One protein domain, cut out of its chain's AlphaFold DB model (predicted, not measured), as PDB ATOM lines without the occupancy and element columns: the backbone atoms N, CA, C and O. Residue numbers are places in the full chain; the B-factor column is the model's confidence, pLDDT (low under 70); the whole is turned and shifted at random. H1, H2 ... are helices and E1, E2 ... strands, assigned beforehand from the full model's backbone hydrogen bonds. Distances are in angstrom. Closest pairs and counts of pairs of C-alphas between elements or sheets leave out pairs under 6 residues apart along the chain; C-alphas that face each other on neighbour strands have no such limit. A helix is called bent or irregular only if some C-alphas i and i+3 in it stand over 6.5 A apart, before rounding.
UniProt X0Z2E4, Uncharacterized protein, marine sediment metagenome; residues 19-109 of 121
ATOM      1  N   GLN A  19      73.942 134.142  21.778       79.12
ATOM      2  CA  GLN A  19      74.926 133.102  21.521       79.12
ATOM      3  C   GLN A  19      74.348 131.752  21.964       79.12
ATOM      4  O   GLN A  19      73.921 131.591  23.111       79.12
ATOM      5  N   PHE A  20      74.304 130.781  21.054       81.50
ATOM      6  CA  PHE A  20      73.886 129.411  21.355       81.50
ATOM      7  C   PHE A  20      75.099 128.522  21.597       81.50
ATOM      8  O   PHE A  20      76.148 128.705  20.978       81.50
ATOM      9  N   LEU A  21      74.936 127.524  22.465       82.06
ATOM     10  CA  LEU A  21      75.998 126.562  22.734       82.06
ATOM     11  C   LEU A  21      76.340 125.786  21.443       82.06
ATOM     12  O   LEU A  21      75.433 125.169  20.870       82.06
ATOM     13  N   PRO A  22      77.608 125.760  20.990       77.00
ATOM     14  CA  PRO A  22      77.971 125.100  19.739       77.00
ATOM     15  C   PRO A  22      77.901 123.575  19.902       77.00
ATOM     16  O   PRO A  22      78.846 122.930  20.354       77.00
ATOM     17  N   LEU A  23      76.752 122.998  19.548       78.69
ATOM     18  CA  LEU A  23      76.472 121.555  19.555       78.69
ATOM     19  C   LEU A  23      76.450 120.950  18.144       78.69
ATOM     20  O   LEU A  23      75.997 119.816  17.958       78.69
ATOM     21  N   ASP A  24      76.885 121.707  17.142       73.12
ATOM     22  CA  ASP A  24      76.861 121.276  15.742       73.12
ATOM     23  C   ASP A  24      78.048 120.374  15.391       73.12
ATOM     24  O   ASP A  24      77.952 119.531  14.500       73.12
ATOM     25  N   ASN A  25      79.136 120.468  16.158       78.31
ATOM     26  CA  ASN A  25      80.307 119.619  15.988       78.31
ATOM     27  C   ASN A  25      80.071 118.247  16.635       78.31
ATOM     28  O   ASN A  25      80.225 118.071  17.845       78.31
ATOM     29  N   ILE A  26      79.684 117.267  15.814       82.56
ATOM     30  CA  ILE A  26      79.421 115.888  16.247       82.56
ATOM     31  C   ILE A  26      80.655 115.303  16.949       82.56
ATOM     32  O   ILE A  26      81.763 115.340  16.422       82.56
ATOM     33  N   GLY A  27      80.450 114.732  18.136       79.19
ATOM     34  CA  GLY A  27      81.486 114.092  18.949       79.19
ATOM     35  C   GLY A  27      82.425 115.053  19.686       79.19
ATOM     36  O   GLY A  27      83.113 114.623  20.617       79.19
ATOM     37  N   THR A  28      82.426 116.343  19.346       85.88
ATOM     38  CA  THR A  28      83.298 117.329  19.987       85.88
ATOM     39  C   THR A  28      82.726 117.737  21.346       85.88
ATOM     40  O   THR A  28      81.552 118.104  21.430       85.88
ATOM     41  N   PRO A  29      83.520 117.653  22.427       89.25
ATOM     42  CA  PRO A  29      83.094 118.119  23.736       89.25
ATOM     43  C   PRO A  29      82.995 119.641  23.768       89.25
ATOM     44  O   PRO A  29      83.959 120.340  23.462       89.25
ATOM     45  N   THR A  30      81.844 120.132  24.212       91.06
ATOM     46  CA  THR A  30      81.625 121.542  24.534       91.06
ATOM     47  C   THR A  30      81.562 121.688  26.047       91.06
ATOM     48  O   THR A  30      80.840 120.951  26.724       91.06
ATOM     49  N   PHE A  31      82.343 122.617  26.587       92.12
ATOM     50  CA  PHE A  31      82.463 122.860  28.022       92.12
ATOM     51  C   PHE A  31      81.568 124.023  28.413       92.12
ATOM     52  O   PHE A  31      81.497 125.003  27.681       92.12
ATOM     53  N   PHE A  32      80.850 123.913  29.527       93.00
ATOM     54  CA  PHE A  32      79.948 124.971  29.969       93.00
ATOM     55  C   PHE A  32      79.654 124.886  31.463       93.00
ATOM     56  O   PHE A  32      79.667 123.813  32.066       93.00
ATOM     57  N   LYS A  33      79.321 126.025  32.069       93.50
ATOM     58  CA  LYS A  33      78.765 126.101  33.431       93.50
ATOM     59  C   LYS A  33      77.335 126.592  33.369       93.50
ATOM     60  O   LYS A  33      77.046 127.523  32.627       93.50
ATOM     61  N   VAL A  34      76.447 126.017  34.171       93.44
ATOM     62  CA  VAL A  34      75.066 126.503  34.275       93.44
ATOM     63  C   VAL A  34      75.011 127.627  35.302       93.44
ATOM     64  O   VAL A  34      75.358 127.426  36.468       93.44
ATOM     65  N   LYS A  35      74.588 128.822  34.871       89.75
ATOM     66  CA  LYS A  35      74.509 129.996  35.756       89.75
ATOM     67  C   LYS A  35      73.422 129.790  36.804       89.75
ATOM     68  O   LYS A  35      73.680 129.875  38.008       89.75
ATOM     69  N   ASP A  36      72.237 129.426  36.334       91.81
ATOM     70  CA  ASP A  36      71.073 129.135  37.153       91.81
ATOM     71  C   ASP A  36      70.251 128.010  36.509       91.81
ATOM     72  O   ASP A  36      69.920 128.073  35.328       91.81
ATOM     73  N   TRP A  37      69.977 126.961  37.286       92.81
ATOM     74  CA  TRP A  37      69.234 125.781  36.838       92.81
ATOM     75  C   TRP A  37      67.722 126.012  36.814       92.81
ATOM     76  O   TRP A  37      67.013 125.270  36.139       92.81
ATOM     77  N   GLU A  38      67.239 127.018  37.544       90.94
ATOM     78  CA  GLU A  38      65.817 127.366  37.634       90.94
ATOM     79  C   GLU A  38      65.433 128.433  36.592       90.94
ATOM     80  O   GLU A  38      64.263 128.569  36.238       90.94
ATOM     81  N   ASN A  39      66.420 129.138  36.030       90.25
ATOM     82  CA  ASN A  39      66.219 130.145  34.993       90.25
ATOM     83  C   ASN A  39      66.206 129.514  33.591       90.25
ATOM     84  O   ASN A  39      67.233 129.408  32.912       90.25
ATOM     85  N   ILE A  40      65.017 129.085  33.171       91.94
ATOM     86  CA  ILE A  40      64.751 128.599  31.816       91.94
ATOM     87  C   ILE A  40      64.174 129.739  30.977       91.94
ATOM     88  O   ILE A  40      63.126 130.290  31.305       91.94
ATOM     89  N   LYS A  41      64.837 130.060  29.864       91.31
ATOM     90  CA  LYS A  41      64.376 131.070  28.905       91.31
ATOM     91  C   LYS A  41      63.580 130.403  27.790       91.31
ATOM     92  O   LYS A  41      64.072 129.469  27.161       91.31
ATOM     93  N   GLU A  42      62.375 130.883  27.517       92.94
ATOM     94  CA  GLU A  42      61.614 130.506  26.325       92.94
ATOM     95  C   GLU A  42      61.877 131.526  25.215       92.94
ATOM     96  O   GLU A  42      61.811 132.732  25.450       92.94
ATOM     97  N   LEU A  43      62.221 131.047  24.021       89.31
ATOM     98  CA  LEU A  43      62.383 131.879  22.829       89.31
ATOM     99  C   LEU A  43      61.518 131.326  21.701       89.31
ATOM    100  O   LEU A  43      61.530 130.115  21.449       89.31
ATOM    101  N   THR A  44      60.825 132.222  21.004       87.50
ATOM    102  CA  THR A  44      59.962 131.912  19.861       87.50
ATOM    103  C   THR A  44      60.660 132.287  18.563       87.50
ATOM    104  O   THR A  44      61.257 133.356  18.450       87.50
ATOM    105  N   PHE A  45      60.588 131.399  17.577       86.69
ATOM    106  CA  PHE A  45      61.201 131.569  16.264       86.69
ATOM    107  C   PHE A  45      60.193 131.242  15.171       86.69
ATOM    108  O   PHE A  45      59.283 130.442  15.375       86.69
ATOM    109  N   LEU A  46      60.408 131.794  13.981       86.56
ATOM    110  CA  LEU A  46      59.676 131.414  12.777       86.56
ATOM    111  C   LEU A  46      60.460 130.341  12.019       86.56
ATOM    112  O   LEU A  46      61.666 130.466  11.801       86.56
ATOM    113  N   ASN A  47      59.786 129.264  11.617       87.25
ATOM    114  CA  ASN A  47      60.377 128.276  10.718       87.25
ATOM    115  C   ASN A  47      60.396 128.788   9.262       87.25
ATOM    116  O   ASN A  47      59.887 129.862   8.944       87.25
ATOM    117  N   LYS A  48      60.959 127.991   8.342       86.19
ATOM    118  CA  LYS A  48      61.026 128.338   6.907       86.19
ATOM    119  C   LYS A  48      59.648 128.511   6.253       86.19
ATOM    120  O   LYS A  48      59.558 129.086   5.177       86.19
ATOM    121  N   GLN A  49      58.599 127.988   6.879       90.88
ATOM    122  CA  GLN A  49      57.209 128.063   6.448       90.88
ATOM    123  C   GLN A  49      56.447 129.226   7.113       90.88
ATOM    124  O   GLN A  49      55.246 129.354   6.898       90.88
ATOM    125  N   GLY A  50      57.116 130.057   7.924       89.88
ATOM    126  CA  GLY A  50      56.501 131.178   8.640       89.88
ATOM    127  C   GLY A  50      55.658 130.770   9.850       89.88
ATOM    128  O   GLY A  50      54.895 131.583  10.357       89.88
ATOM    129  N   GLN A  51      55.764 129.525  10.315       90.00
ATOM    130  CA  GLN A  51      55.075 129.071  11.521       90.00
ATOM    131  C   GLN A  51      55.955 129.299  12.746       90.00
ATOM    132  O   GLN A  51      57.144 128.961  12.743       90.00
ATOM    133  N   GLU A  52      55.347 129.832  13.799       92.31
ATOM    134  CA  GLU A  52      56.004 130.032  15.082       92.31
ATOM    135  C   GLU A  52      56.250 128.702  15.794       92.31
ATOM    136  O   GLU A  52      55.398 127.810  15.831       92.31
ATOM    137  N   PHE A  53      57.430 128.575  16.386       87.12
ATOM    138  CA  PHE A  53      57.747 127.511  17.319       87.12
ATOM    139  C   PHE A  53      58.571 128.065  18.479       87.12
ATOM    140  O   PHE A  53      59.522 128.825  18.283       87.12
ATOM    141  N   SER A  54      58.235 127.635  19.690       89.25
ATOM    142  CA  SER A  54      58.988 127.975  20.893       89.25
ATOM    143  C   SER A  54      60.004 126.896  21.239       89.25
ATOM    144  O   SER A  54      59.803 125.702  20.988       89.25
ATOM    145  N   ARG A  55      61.112 127.306  21.854       89.81
ATOM    146  CA  ARG A  55      62.086 126.406  22.474       89.81
ATOM    147  C   ARG A  55      62.516 126.936  23.831       89.81
ATOM    148  O   ARG A  55      62.659 128.139  24.025       89.81
ATOM    149  N   PHE A  56      62.783 126.003  24.737       93.00
ATOM    150  CA  PHE A  56      63.333 126.285  26.056       93.00
ATOM    151  C   PHE A  56      64.857 126.203  26.037       93.00
ATOM    152  O   PHE A  56      65.438 125.291  25.439       93.00
ATOM    153  N   TYR A  57      65.495 127.133  26.736       93.25
ATOM    154  CA  TYR A  57      66.938 127.276  26.802       93.25
ATOM    155  C   TYR A  57      67.408 127.408  28.241       93.25
ATOM    156  O   TYR A  57      66.807 128.111  29.051       93.25
ATOM    157  N   LEU A  58      68.523 126.749  28.535       94.06
ATOM    158  CA  LEU A  58      69.239 126.872  29.793       94.06
ATOM    159  C   LEU A  58      70.373 127.889  29.636       94.06
ATOM    160  O   LEU A  58      71.132 127.825  28.667       94.06
ATOM    161  N   HIS A  59      70.510 128.808  30.590       92.38
ATOM    162  CA  HIS A  59      71.558 129.823  30.544       92.38
ATOM    163  C   HIS A  59      72.892 129.273  31.061       92.38
ATOM    164  O   HIS A  59      73.022 128.855  32.217       92.38
ATOM    165  N   THR A  60      73.904 129.302  30.199       92.19
ATOM    166  CA  THR A  60      75.241 128.781  30.486       92.19
ATOM    167  C   THR A  60      76.327 129.855  30.361       92.19
ATOM    168  O   THR A  60      76.043 131.002  30.012       92.19
ATOM    169  N   SER A  61      77.575 129.507  30.688       90.00
ATOM    170  CA  SER A  61      78.746 130.369  30.475       90.00
ATOM    171  C   SER A  61      79.002 130.671  28.999       90.00
ATOM    172  O   SER A  61      79.363 131.800  28.694       90.00
ATOM    173  N   GLU A  62      78.726 129.718  28.104       87.38
ATOM    174  CA  GLU A  62      78.985 129.835  26.657       87.38
ATOM    175  C   GLU A  62      77.737 130.241  25.854       87.38
ATOM    176  O   GLU A  62      77.692 130.095  24.634       87.38
ATOM    177  N   GLY A  63      76.684 130.694  26.542       89.69
ATOM    178  CA  GLY A  63      75.422 131.101  25.929       89.69
ATOM    179  C   GLY A  63      74.241 130.202  26.293       89.69
ATOM    180  O   GLY A  63      74.166 129.643  27.391       89.69
ATOM    181  N   LEU A  64      73.267 130.100  25.393       91.56
ATOM    182  CA  LEU A  64      72.013 129.384  25.604       91.56
ATOM    183  C   LEU A  64      72.103 127.937  25.112       91.56
ATOM    184  O   LEU A  64      72.308 127.671  23.927       91.56
ATOM    185  N   LEU A  65      71.889 126.987  26.023       92.50
ATOM    186  CA  LEU A  65      71.787 125.566  25.703       92.50
ATOM    187  C   LEU A  65      70.323 125.214  25.391       92.50
ATOM    188  O   LEU A  65      69.503 125.222  26.313       92.50
ATOM    189  N   PRO A  66      69.965 124.868  24.140       91.00
ATOM    190  CA  PRO A  66      68.617 124.409  23.822       91.00
ATOM    191  C   PRO A  66      68.310 123.095  24.537       91.00
ATOM    192  O   PRO A  66      68.934 122.063  24.274       91.00
ATOM    193  N   VAL A  67      67.270 123.095  25.365       90.94
ATOM    194  CA  VAL A  67      66.743 121.899  26.031       90.94
ATOM    195  C   VAL A  67      65.823 121.158  25.054       90.94
ATOM    196  O   VAL A  67      64.619 121.018  25.236       90.94
ATOM    197  N   SER A  68      66.413 120.724  23.941       81.12
ATOM    198  CA  SER A  68      65.700 120.308  22.726       81.12
ATOM    199  C   SER A  68      65.053 118.924  22.803       81.12
ATOM    200  O   SER A  68      64.277 118.558  21.923       81.12
ATOM    201  N   SER A  69      65.381 118.118  23.817       86.75
ATOM    202  CA  SER A  69      64.877 116.748  23.916       86.75
ATOM    203  C   SER A  69      64.801 116.217  25.345       86.75
ATOM    204  O   SER A  69      65.626 116.538  26.203       86.75
ATOM    205  N   LYS A  70      63.876 115.272  25.570       90.00
ATOM    206  CA  LYS A  70      63.778 114.507  26.828       90.00
ATOM    207  C   LYS A  70      65.067 113.739  27.155       90.00
ATOM    208  O   LYS A  70      65.353 113.511  28.325       90.00
ATOM    209  N   ARG A  71      65.845 113.329  26.143       89.56
ATOM    210  CA  ARG A  71      67.132 112.636  26.338       89.56
ATOM    211  C   ARG A  71      68.162 113.566  26.970       89.56
ATOM    212  O   ARG A  71      68.757 113.198  27.977       89.56
ATOM    213  N   LEU A  72      68.305 114.779  26.432       91.69
ATOM    214  CA  LEU A  72      69.179 115.797  27.007       91.69
ATOM    215  C   LEU A  72      68.727 116.183  28.422       91.69
ATOM    216  O   LEU A  72      69.542 116.197  29.338       91.69
ATOM    217  N   MET A  73      67.423 116.395  28.634       93.06
ATOM    218  CA  MET A  73      66.883 116.683  29.971       93.06
ATOM    219  C   MET A  73      67.242 115.599  30.990       93.06
ATOM    220  O   MET A  73      67.649 115.915  32.101       93.06
ATOM    221  N   ARG A  74      67.139 114.315  30.616       94.25
ATOM    222  CA  ARG A  74      67.527 113.196  31.490       94.25
ATOM    223  C   ARG A  74      69.017 113.198  31.828       94.25
ATOM    224  O   ARG A  74      69.355 112.863  32.954       94.25
ATOM    225  N   GLN A  75      69.880 113.571  30.883       94.50
ATOM    226  CA  GLN A  75      71.321 113.699  31.128       94.50
ATOM    227  C   GLN A  75      71.642 114.883  32.050       94.50
ATOM    228  O   GLN A  75      72.519 114.776  32.897       94.50
ATOM    229  N   LEU A  76      70.908 115.991  31.927       95.12
ATOM    230  CA  LEU A  76      71.086 117.185  32.758       95.12
ATOM    231  C   LEU A  76      70.489 117.038  34.166       95.12
ATOM    232  O   LEU A  76      71.021 117.614  35.114       95.12
ATOM    233  N   LYS A  77      69.406 116.263  34.322       95.44
ATOM    234  CA  LYS A  77      68.632 116.161  35.571       95.44
ATOM    235  C   LYS A  77      69.490 115.882  36.818       95.44
ATOM    236  O   LYS A  77      69.321 116.611  37.788       95.44
ATOM    237  N   PRO A  78      70.435 114.920  36.832       95.94
ATOM    238  CA  PRO A  78      71.239 114.649  38.027       95.94
ATOM    239  C   PRO A  78      72.112 115.831  38.470       95.94
ATOM    240  O   PRO A  78      72.446 115.937  39.648       95.94
ATOM    241  N   PHE A  79      72.503 116.700  37.533       95.94
ATOM    242  CA  PHE A  79      73.275 117.912  37.807       95.94
ATOM    243  C   PHE A  79      72.363 119.054  38.266       95.94
ATOM    244  O   PHE A  79      72.707 119.762  39.213       95.94
ATOM    245  N   ALA A  80      71.179 119.172  37.658       94.62
ATOM    246  CA  ALA A  80      70.143 120.122  38.055       94.62
ATOM    247  C   ALA A  80      69.635 119.861  39.481       94.62
ATOM    248  O   ALA A  80      69.616 120.778  40.297       94.62
ATOM    249  N   ASP A  81      69.324 118.601  39.816       95.38
ATOM    250  CA  ASP A  81      68.873 118.184  41.153       95.38
ATOM    251  C   ASP A  81      69.897 118.559  42.244       95.38
ATOM    252  O   ASP A  81      69.535 118.842  43.384       95.38
ATOM    253  N   LYS A  82      71.188 118.579  41.890       94.31
ATOM    254  CA  LYS A  82      72.303 118.938  42.781       94.31
ATOM    255  C   LYS A  82      72.697 120.413  42.709       94.31
ATOM    256  O   LYS A  82      73.639 120.811  43.390       94.31
ATOM    257  N   LYS A  83      72.024 121.208  41.871       93.06
ATOM    258  CA  LYS A  83      72.378 122.601  41.559       93.06
ATOM    259  C   LYS A  83      73.868 122.762  41.218       93.06
ATOM    260  O   LYS A  83      74.518 123.692  41.692       93.06
ATOM    261  N   GLU A  84      74.412 121.848  40.411       94.75
ATOM    262  CA  GLU A  84      75.845 121.784  40.095       94.75
ATOM    263  C   GLU A  84      76.359 123.111  39.512       94.75
ATOM    264  O   GLU A  84      75.776 123.657  38.577       94.75
ATOM    265  N   LYS A  85      77.459 123.632  40.064       92.31
ATOM    266  CA  LYS A  85      78.073 124.905  39.637       92.31
ATOM    267  C   LYS A  85      79.408 124.713  38.920       92.31
ATOM    268  O   LYS A  85      79.947 125.666  38.356       92.31
ATOM    269  N   ARG A  86      79.966 123.501  38.961       93.06
ATOM    270  CA  ARG A  86      81.198 123.153  38.251       93.06
ATOM    271  C   ARG A  86      80.956 123.067  36.748       93.06
ATOM    272  O   ARG A  86      79.826 123.037  36.270       93.06
ATOM    273  N   GLU A  87      82.059 123.044  36.016       94.31
ATOM    274  CA  GLU A  87      82.042 122.895  34.569       94.31
ATOM    275  C   GLU A  87      81.579 121.496  34.170       94.31
ATOM    276  O   GLU A  87      82.019 120.481  34.719       94.31
ATOM    277  N   LEU A  88      80.663 121.467  33.215       95.00
ATOM    278  CA  LEU A  88      80.153 120.275  32.578       95.00
ATOM    279  C   LEU A  88      80.705 120.199  31.161       95.00
ATOM    280  O   LEU A  88      81.010 121.206  30.527       95.00
ATOM    281  N   THR A  89      80.779 118.983  30.653       94.06
ATOM    282  CA  THR A  89      81.050 118.701  29.253       94.06
ATOM    283  C   THR A  89      79.800 118.093  28.646       94.06
ATOM    284  O   THR A  89      79.239 117.155  29.211       94.06
ATOM    285  N   ILE A  90      79.371 118.606  27.499       93.31
ATOM    286  CA  ILE A  90      78.330 117.997  26.675       93.31
ATOM    287  C   ILE A  90      78.932 117.540  25.353       93.31
ATOM    288  O   ILE A  90      79.678 118.267  24.705       93.31
ATOM    289  N   GLN A  91      78.581 116.326  24.953       91.94
ATOM    290  CA  GLN A  91      78.886 115.781  23.640       91.94
ATOM    291  C   GLN A  91      77.597 115.304  22.986       91.94
ATOM    292  O   GLN A  91      76.713 114.742  23.645       91.94
ATOM    293  N   ARG A  92      77.502 115.527  21.677       89.81
ATOM    294  CA  ARG A  92      76.369 115.125  20.850       89.81
ATOM    295  C   ARG A  92      76.847 114.178  19.758       89.81
ATOM    296  O   ARG A  92      77.757 114.515  19.009       89.81
ATOM    297  N   TRP A  93      76.178 113.041  19.622       87.69
ATOM    298  CA  TRP A  93      76.312 112.147  18.473       87.69
ATOM    299  C   TRP A  93      74.984 112.057  17.744       87.69
ATOM    300  O   TRP A  93      73.928 112.111  18.371       87.69
ATOM    301  N   CYS A  94      75.033 111.929  16.426       82.38
ATOM    302  CA  CYS A  94      73.863 111.706  15.593       82.38
ATOM    303  C   CYS A  94      74.194 110.560  14.642       82.38
ATOM    304  O   CYS A  94      75.124 110.683  13.847       82.38
ATOM    305  N   GLU A  95      73.477 109.441  14.747       71.56
ATOM    306  CA  GLU A  95      73.582 108.375  13.751       71.56
ATOM    307  C   GLU A  95      72.690 108.708  12.550       71.56
ATOM    308  O   GLU A  95      71.461 108.711  12.649       71.56
ATOM    309  N   GLY A  96      73.321 109.001  11.413       67.88
ATOM    310  CA  GLY A  96      72.640 109.378  10.176       67.88
ATOM    311  C   GLY A  96      72.167 110.836  10.146       67.88
ATOM    312  O   GLY A  96      72.538 111.659  10.981       67.88
ATOM    313  N   SER A  97      71.346 111.163   9.146       67.94
ATOM    314  CA  SER A  97      70.811 112.516   8.935       67.94
ATOM    315  C   SER A  97      69.603 112.852   9.816       67.94
ATOM    316  O   SER A  97      69.162 114.000   9.827       67.94
ATOM    317  N   ASP A  98      69.037 111.873  10.532       69.69
ATOM    318  CA  ASP A  98      67.854 112.073  11.369       69.69
ATOM    319  C   ASP A  98      68.233 112.414  12.817       69.69
ATOM    320  O   ASP A  98      68.866 111.647  13.543       69.69
ATOM    321  N   THR A  99      67.743 113.564  13.279       68.25
ATOM    322  CA  THR A  99      67.878 114.025  14.666       68.25
ATOM    323  C   THR A  99      67.245 113.085  15.702       68.25
ATOM    324  O   THR A  99      67.609 113.158  16.880       68.25
ATOM    325  N   ARG A 100      66.350 112.164  15.312       71.69
ATOM    326  CA  ARG A 100      65.770 111.148  16.218       71.69
ATOM    327  C   ARG A 100      66.811 110.189  16.796       71.69
ATOM    328  O   ARG A 100      66.618 109.671  17.901       71.69
ATOM    329  N   SER A 101      67.937 110.016  16.112       75.62
ATOM    330  CA  SER A 101      69.069 109.202  16.567       75.62
ATOM    331  C   SER A 101      70.093 110.008  17.369       75.62
ATOM    332  O   SER A 101      71.196 109.533  17.626       75.62
ATOM    333  N   THR A 102      69.747 111.230  17.797       84.00
ATOM    334  CA  THR A 102      70.669 112.049  18.590       84.00
ATOM    335  C   THR A 102      70.860 111.458  19.988       84.00
ATOM    336  O   THR A 102      69.893 111.232  20.732       84.00
ATOM    337  N   ILE A 103      72.120 111.255  20.355       86.06
ATOM    338  CA  ILE A 103      72.583 110.839  21.675       86.06
ATOM    339  C   ILE A 103      73.333 112.015  22.295       86.06
ATOM    340  O   ILE A 103      74.170 112.643  21.650       86.06
ATOM    341  N   PHE A 104      73.031 112.297  23.559       89.69
ATOM    342  CA  PHE A 104      73.741 113.285  24.361       89.69
ATOM    343  C   PHE A 104      74.450 112.576  25.506       89.69
ATOM    344  O   PHE A 104      73.861 111.699  26.141       89.69
ATOM    345  N   LYS A 105      75.676 112.998  25.797       92.06
ATOM    346  CA  LYS A 105      76.398 112.627  27.012       92.06
ATOM    347  C   LYS A 105      76.773 113.904  27.738       92.06
ATOM    348  O   LYS A 105      77.377 114.785  27.129       92.06
ATOM    349  N   VAL A 106      76.372 114.007  29.002       93.50
ATOM    350  CA  VAL A 106      76.736 115.131  29.868       93.50
ATOM    351  C   VAL A 106      77.520 114.595  31.051       93.50
ATOM    352  O   VAL A 106      77.058 113.699  31.755       93.50
ATOM    353  N   GLU A 107      78.711 115.135  31.266       94.81
ATOM    354  CA  GLU A 107      79.618 114.702  32.325       94.81
ATOM    355  C   GLU A 107      80.176 115.897  33.084       94.81
ATOM    356  O   GLU A 107      80.260 117.004  32.561       94.81
ATOM    357  N   LEU A 108      80.586 115.664  34.327       92.88
ATOM    358  CA  LEU A 108      81.363 116.649  35.062       92.88
ATOM    359  C   LEU A 108      82.765 116.733  34.454       92.88
ATOM    360  O   LEU A 108      83.442 115.704  34.354       92.88
ATOM    361  N   HIS A 109      83.225 117.933  34.111       87.31
ATOM    362  CA  HIS A 109      84.592 118.102  33.651       87.31
ATOM    363  C   HIS A 109      85.557 117.841  34.818       87.31
ATOM    364  O   HIS A 109      85.587 118.568  35.815       87.31
TER     365      HIS A 109
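This is residues 19 to 109 of the 121 residues of an uncharacterized protein of marine sediment metagenome (UniProt X0Z2E4). Look for two small three-stranded sheets that come near each other at one place, the end of E1 and the end of E3, with one helix, H1, packed over E6 on one face of the sheet E1 E5 E6. The other sheet, E2 E3 E4, is strongly twisted, and the far end of its hairpin of E2 and E3 reaches to one extreme of the longest axis. The printed part has 91 residues, with one named helix and six named strands in the order E1 E2 E3 E4 H1 E5 E6; the sheets run E2 E3 E4 and E1 E5 E6, both antiparallel, and the class is mixed, helices and strands. The whole is compact, with a radius of gyration of the C-alphas of 13.4 A and spans of 40 by 30 by 21 A.

Find C-alpha 40 at (64.751, 128.599, 31.816), where E2, residues 40 to 46, begins and runs 19.9 A. E3, residues 52 to 60, is the longest strand at 24.7 A, and E4 is residues 63 to 66. For the other sheet, begin at C-alpha 30 at (81.625, 121.542, 24.534) with E1, residues 30 to 32. E5, residues 88 to 94, covers 20.0 A, and E6, residues 102 to 108, covers 20.2 A and ends at C-alpha 108 at (81.363, 116.649, 35.062). H1, residues 70 to 80, measures 14.1 A; it is irregular, but only just, with C-alphas 75 and 78 at 7.0 A.

E2, E3 and E4 form a meander, each strand the antiparallel neighbour of the one before. In the hairpin of E2 and E3, look for N 43 and O 55 at 2.9 A; in that of E3 and E4, N 60 and O 63 stand at 2.8 A. Between the sheets, the closest C-alphas of E1 and E3 are those of Phe 32 and Thr 60, 6.1 A apart. In the second sheet E5 is the inner strand: N 30 of E1 and O 90 are 2.9 A apart, and in the hairpin of E5 and E6, N 89 and O 107 are 2.8 A apart. H1 is on this sheet, over E6 at a height of 8.4 A, along the strands at 1 degree to E6 on the local plane, in two layers, a helix on one face of a sheet. Its closest C-alphas with E6 are those of Gln 75 and Val 106, 5.7 A apart. Within H1, 5 of 7 O i to N i+4 pairs are within hydrogen-bond range. H1 is not on the sheet E2 E3 E4.

The two C-alphas farthest apart, those of Gln 49 and Lys 82, are 40.4 A apart. The printed part has no cut, and no link is long. The mean pLDDT of the printed part is 88.3; look with care at residues 96 to 99, which are under 70.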